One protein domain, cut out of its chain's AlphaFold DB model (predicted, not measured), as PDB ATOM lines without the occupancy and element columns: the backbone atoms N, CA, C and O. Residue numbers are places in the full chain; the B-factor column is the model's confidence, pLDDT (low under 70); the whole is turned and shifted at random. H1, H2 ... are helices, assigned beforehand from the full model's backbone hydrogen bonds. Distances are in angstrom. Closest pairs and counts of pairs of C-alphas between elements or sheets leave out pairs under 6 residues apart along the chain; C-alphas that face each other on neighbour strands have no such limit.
ATOM      1  N   SER A 156      67.517  72.212  32.853       55.50
ATOM      2  CA  SER A 156      67.546  72.753  34.216       55.50
ATOM      3  C   SER A 156      68.664  73.783  34.301       55.50
ATOM      4  O   SER A 156      69.696  73.644  33.637       55.50
ATOM      5  N   LYS A 157      68.475  74.822  35.111       59.00
ATOM      6  CA  LYS A 157      69.505  75.835  35.323       59.00
ATOM      7  C   LYS A 157      70.741  75.141  35.910       59.00
ATOM      8  O   LYS A 157      70.612  74.271  36.769       59.00
ATOM      9  N   LYS A 158      71.943  75.485  35.433       58.31
ATOM     10  CA  LYS A 158      73.216  74.873  35.878       58.31
ATOM     11  C   LYS A 158      73.394  74.937  37.407       58.31
ATOM     12  O   LYS A 158      73.967  74.025  37.993       58.31
ATOM     13  N   SER A 159      72.843  75.975  38.043       59.59
ATOM     14  CA  SER A 159      72.801  76.155  39.499       59.59
ATOM     15  C   SER A 159      72.061  75.039  40.238       59.59
ATOM     16  O   SER A 159      72.486  74.636  41.314       59.59
ATOM     17  N   ASP A 160      70.986  74.502  39.660       72.44
ATOM     18  CA  ASP A 160      70.078  73.594  40.370       72.44
ATOM     19  C   ASP A 160      70.709  72.207  40.554       72.44
ATOM     20  O   ASP A 160      70.458  71.524  41.545       72.44
ATOM     21  N   GLY A 161      71.577  71.803  39.616       78.75
ATOM     22  CA  GLY A 161      72.347  70.561  39.714       78.75
ATOM     23  C   GLY A 161      73.411  70.621  40.812       78.75
ATOM     24  O   GLY A 161      73.492  69.711  41.631       78.75
ATOM     25  N   ALA A 162      74.173  71.718  40.881       82.69
ATOM     26  CA  ALA A 162      75.184  71.910  41.924       82.69
ATOM     27  C   ALA A 162      74.558  71.920  43.330       82.69
ATOM     28  O   ALA A 162      75.078  71.281  44.241       82.69
ATOM     29  N   VAL A 163      73.402  72.575  43.485       84.75
ATOM     30  CA  VAL A 163      72.632  72.597  44.738       84.75
ATOM     31  C   VAL A 163      72.158  71.197  45.139       84.75
ATOM     32  O   VAL A 163      72.262  70.830  46.307       84.75
ATOM     33  N   ALA A 164      71.679  70.387  44.189       84.38
ATOM     34  CA  ALA A 164      71.251  69.017  44.467       84.38
ATOM     35  C   ALA A 164      72.418  68.109  44.902       84.38
ATOM     36  O   ALA A 164      72.270  67.328  45.844       84.38
ATOM     37  N   VAL A 165      73.584  68.244  44.260       87.44
ATOM     38  CA  VAL A 165      74.805  67.524  44.652       87.44
ATOM     39  C   VAL A 165      75.277  67.971  46.036       87.44
ATOM     40  O   VAL A 165      75.517  67.121  46.889       87.44
ATOM     41  N   ALA A 166      75.327  69.279  46.306       87.62
ATOM     42  CA  ALA A 166      75.685  69.807  47.623       87.62
ATOM     43  C   ALA A 166      74.745  69.285  48.723       87.62
ATOM     44  O   ALA A 166      75.206  68.834  49.768       87.62
ATOM     45  N   ALA A 167      73.432  69.254  48.468       87.19
ATOM     46  CA  ALA A 167      72.465  68.676  49.397       87.19
ATOM     47  C   ALA A 167      72.731  67.184  49.664       87.19
ATOM     48  O   ALA A 167      72.587  66.731  50.794       87.19
ATOM     49  N   ALA A 168      73.114  66.403  48.649       87.75
ATOM     50  CA  ALA A 168      73.463  64.990  48.817       87.75
ATOM     51  C   ALA A 168      74.745  64.791  49.643       87.75
ATOM     52  O   ALA A 168      74.759  63.969  50.556       87.75
ATOM     53  N   VAL A 169      75.785  65.587  49.374       89.56
ATOM     54  CA  VAL A 169      77.043  65.562  50.136       89.56
ATOM     55  C   VAL A 169      76.787  65.881  51.607       89.56
ATOM     56  O   VAL A 169      77.196  65.119  52.480       89.56
ATOM     57  N   LEU A 170      76.061  66.966  51.888       90.44
ATOM     58  CA  LEU A 170      75.804  67.396  53.260       90.44
ATOM     59  C   LEU A 170      74.874  66.427  54.005       90.44
ATOM     60  O   LEU A 170      75.109  66.149  55.176       90.44
ATOM     61  N   ARG A 171      73.864  65.850  53.337       89.50
ATOM     62  CA  ARG A 171      73.047  64.765  53.914       89.50
ATOM     63  C   ARG A 171      73.909  63.610  54.411       89.50
ATOM     64  O   ARG A 171      73.710  63.146  55.530       89.50
ATOM     65  N   ASN A 172      74.848  63.154  53.579       87.81
ATOM     66  CA  ASN A 172      75.744  62.059  53.929       87.81
ATOM     67  C   ASN A 172      76.692  62.463  55.068       87.81
ATOM     68  O   ASN A 172      76.823  61.732  56.044       87.81
ATOM     69  N   GLN A 173      77.283  63.659  54.991       88.56
ATOM     70  CA  GLN A 173      78.188  64.182  56.017       88.56
ATOM     71  C   GLN A 173      77.519  64.303  57.394       88.56
ATOM     72  O   GLN A 173      78.131  63.954  58.399       88.56
ATOM     73  N   PHE A 174      76.271  64.773  57.447       88.81
ATOM     74  CA  PHE A 174      75.520  64.929  58.694       88.81
ATOM     75  C   PHE A 174      74.710  63.683  59.082       88.81
ATOM     76  O   PHE A 174      74.010  63.704  60.085       88.81
ATOM     77  N   SER A 175      74.783  62.589  58.315       88.12
ATOM     78  CA  SER A 175      73.982  61.370  58.535       88.12
ATOM     79  C   SER A 175      72.455  61.597  58.532       88.12
ATOM     80  O   SER A 175      71.696  60.842  59.142       88.12
ATOM     81  N   ILE A 176      71.970  62.603  57.792       87.62
ATOM     82  CA  ILE A 176      70.545  62.966  57.697       87.62
ATOM     83  C   ILE A 176      69.960  62.421  56.391       87.62
ATOM     84  O   ILE A 176      69.897  63.097  55.364       87.62
ATOM     85  N   GLN A 177      69.474  61.182  56.431       76.44
ATOM     86  CA  GLN A 177      69.038  60.471  55.221       76.44
ATOM     87  C   GLN A 177      67.715  60.988  54.625       76.44
ATOM     88  O   GLN A 177      67.491  60.911  53.419       76.44
ATOM     89  N   LYS A 178      66.823  61.554  55.449       79.31
ATOM     90  CA  LYS A 178      65.460  61.938  55.024       79.31
ATOM     91  C   LYS A 178      65.368  63.303  54.322       79.31
ATOM     92  O   LYS A 178      64.297  63.671  53.845       79.31
ATOM     93  N   ALA A 179      66.456  64.071  54.256       82.56
ATOM     94  CA  ALA A 179      66.420  65.473  53.840       82.56
ATOM     95  C   ALA A 179      66.656  65.682  52.332       82.56
ATOM     96  O   ALA A 179      67.754  66.010  51.900       82.56
ATOM     97  N   ALA A 180      65.618  65.552  51.506       76.31
ATOM     98  CA  ALA A 180      65.753  65.655  50.044       76.31
ATOM     99  C   ALA A 180      66.198  67.039  49.507       76.31
ATOM    100  O   ALA A 180      66.580  67.145  48.342       76.31
ATOM    101  N   THR A 181      66.139  68.097  50.320       83.81
ATOM    102  CA  THR A 181      66.499  69.475  49.942       83.81
ATOM    103  C   THR A 181      67.408  70.112  50.991       83.81
ATOM    104  O   THR A 181      67.416  69.686  52.145       83.81
ATOM    105  N   ILE A 182      68.137  71.174  50.618       86.81
ATOM    106  CA  ILE A 182      68.943  71.958  51.575       86.81
ATOM    107  C   ILE A 182      68.066  72.507  52.706       86.81
ATOM    108  O   ILE A 182      68.474  72.471  53.859       86.81
ATOM    109  N   THR A 183      66.850  72.968  52.402       89.12
ATOM    110  CA  THR A 183      65.910  73.444  53.427       89.12
ATOM    111  C   THR A 183      65.527  72.329  54.393       89.12
ATOM    112  O   THR A 183      65.643  72.518  55.594       89.12
ATOM    113  N   ALA A 184      65.161  71.143  53.893       88.06
ATOM    114  CA  ALA A 184      64.833  70.005  54.753       88.06
ATOM    115  C   ALA A 184      66.035  69.545  55.596       88.06
ATOM    116  O   ALA A 184      65.863  69.070  56.717       88.06
ATOM    117  N   LEU A 185      67.252  69.688  55.063       90.88
ATOM    118  CA  LEU A 185      68.487  69.400  55.785       90.88
ATOM    119  C   LEU A 185      68.718  70.420  56.902       90.88
ATOM    120  O   LEU A 185      68.981  70.030  58.035       90.88
ATOM    121  N   ALA A 186      68.585  71.711  56.597       90.69
ATOM    122  CA  ALA A 186      68.693  72.783  57.577       90.69
ATOM    123  C   ALA A 186      67.633  72.636  58.677       90.69
ATOM    124  O   ALA A 186      67.964  72.740  59.852       90.69
ATOM    125  N   ASP A 187      66.390  72.310  58.317       92.88
ATOM    126  CA  ASP A 187      65.316  72.045  59.273       92.88
ATOM    127  C   ASP A 187      65.668  70.867  60.194       92.88
ATOM    128  O   ASP A 187      65.508  70.964  61.409       92.88
ATOM    129  N   ALA A 188      66.198  69.768  59.651       91.19
ATOM    130  CA  ALA A 188      66.629  68.630  60.462       91.19
ATOM    131  C   ALA A 188      67.759  69.009  61.439       91.19
ATOM    132  O   ALA A 188      67.664  68.687  62.623       91.19
ATOM    133  N   LEU A 189      68.763  69.762  60.976       91.06
ATOM    134  CA  LEU A 189      69.858  70.261  61.817       91.06
ATOM    135  C   LEU A 189      69.362  71.224  62.907       91.06
ATOM    136  O   LEU A 189      69.796  71.140  64.054       91.06
ATOM    137  N   ILE A 190      68.424  72.118  62.582       92.75
ATOM    138  CA  ILE A 190      67.794  73.028  63.550       92.75
ATOM    139  C   ILE A 190      67.028  72.227  64.607       92.75
ATOM    140  O   ILE A 190      67.102  72.543  65.797       92.75
ATOM    141  N   ALA A 191      66.279  71.205  64.184       91.94
ATOM    142  CA  ALA A 191      65.521  70.371  65.100       91.94
ATOM    143  C   ALA A 191      66.443  69.621  66.071       91.94
ATOM    144  O   ALA A 191      66.170  69.612  67.271       91.94
ATOM    145  N   GLU A 192      67.545  69.060  65.573       90.00
ATOM    146  CA  GLU A 192      68.555  68.378  66.382       90.00
ATOM    147  C   GLU A 192      69.239  69.334  67.370       90.00
ATOM    148  O   GLU A 192      69.189  69.105  68.579       90.00
ATOM    149  N   ALA A 193      69.781  70.458  66.889       89.88
ATOM    150  CA  ALA A 193      70.511  71.425  67.714       89.88
ATOM    151  C   ALA A 193      69.662  71.994  68.865       89.88
ATOM    152  O   ALA A 193      70.144  72.230  69.976       89.88
ATOM    153  N   LEU A 194      68.368  72.200  68.622       90.94
ATOM    154  CA  LEU A 194      67.446  72.731  69.622       90.94
ATOM    155  C   LEU A 194      66.754  71.640  70.452       90.94
ATOM    156  O   LEU A 194      66.004  71.982  71.378       90.94
ATOM    157  N   GLY A 195      66.985  70.358  70.154       89.25
ATOM    158  CA  GLY A 195      66.278  69.235  70.771       89.25
ATOM    159  C   GLY A 195      64.763  69.345  70.590       89.25
ATOM    160  O   GLY A 195      64.005  69.156  71.545       89.25
ATOM    161  N   LEU A 196      64.310  69.766  69.405       90.12
ATOM    162  CA  LEU A 196      62.885  69.868  69.113       90.12
ATOM    163  C   LEU A 196      62.263  68.465  69.073       90.12
ATOM    164  O   LEU A 196      62.824  67.554  68.463       90.12
ATOM    165  N   PRO A 197      61.051  68.291  69.626       85.62
ATOM    166  CA  PRO A 197      60.303  67.059  69.427       85.62
ATOM    167  C   PRO A 197      59.949  66.865  67.939       85.62
ATOM    168  O   PRO A 197      59.916  67.854  67.194       85.62
ATOM    169  N   PRO A 198      59.595  65.639  67.503       86.62
ATOM    170  CA  PRO A 198      59.249  65.343  66.113       86.62
ATOM    171  C   PRO A 198      58.149  66.251  65.545       86.62
ATOM    172  O   PRO A 198      57.128  66.508  66.193       86.62
ATOM    173  N   GLY A 199      58.344  66.741  64.321       87.38
ATOM    174  CA  GLY A 199      57.374  67.549  63.579       87.38
ATOM    175  C   GLY A 199      58.031  68.658  62.752       87.38
ATOM    176  O   GLY A 199      59.256  68.741  62.705       87.38
TER     177      GLY A 199
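This is residues 156 to 199 of the 410 residues of an uncharacterized protein of Deltaproteobacteria bacterium (UniProt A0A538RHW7). Two helices run nearly the same way, one set ahead of the other along one long axis, and overlap over a part of their lengths where the start of H2 packs beside H1. Between them the chain folds back from the end of H1 through residues 174 to 181 before H2 sets out, and the free start, residues 156 to 162, sticks out at one end. The printed part has 44 residues, with two named helices in the order H1, H2, and no named strand; the class is all helix. It is only just loose, close to compact, with a radius of gyration of the C-alphas of 11.6 A, and it spans 36 by 17 by 14 A, a rod.

Begin with H1, residues 158 to 173, and go on through the short link of 8 residues to H2, residues 182 to 193. The two touch, with 5 pairs of C-alphas within 8 A; look at the closest C-alphas, those of Ala 167 and Ile 182, 5.3 A apart. H2 touches H1 with residues 182 to 185 alone. Their lines stand at a shallow tilt of 27 degrees and they run the same way, with centres 14.9 A apart. In H2 every O i to N i+4 pair is within hydrogen-bond range; in H1, 11 of 12 are.

Find C-alpha 158 at (73.216, 74.873, 35.878); from there H1 runs 23.3 A to C-alpha 173 at (78.188, 64.182, 56.017). Then find C-alpha 182 at (68.943, 71.958, 51.575), where H2 begins; it runs 16.2 A to C-alpha 193 at (70.511, 71.425, 67.714).

The two C-alphas farthest apart, those of Lys 158 and Pro 197, are 36.8 A apart. Residues 156 to 162, of which 158 to 162 belong to H1, stand free. The printed part has no cut and no long link. The mean pLDDT of the printed part is 84.3, and the model's confidence is low, under 70, at residues 156 to 159.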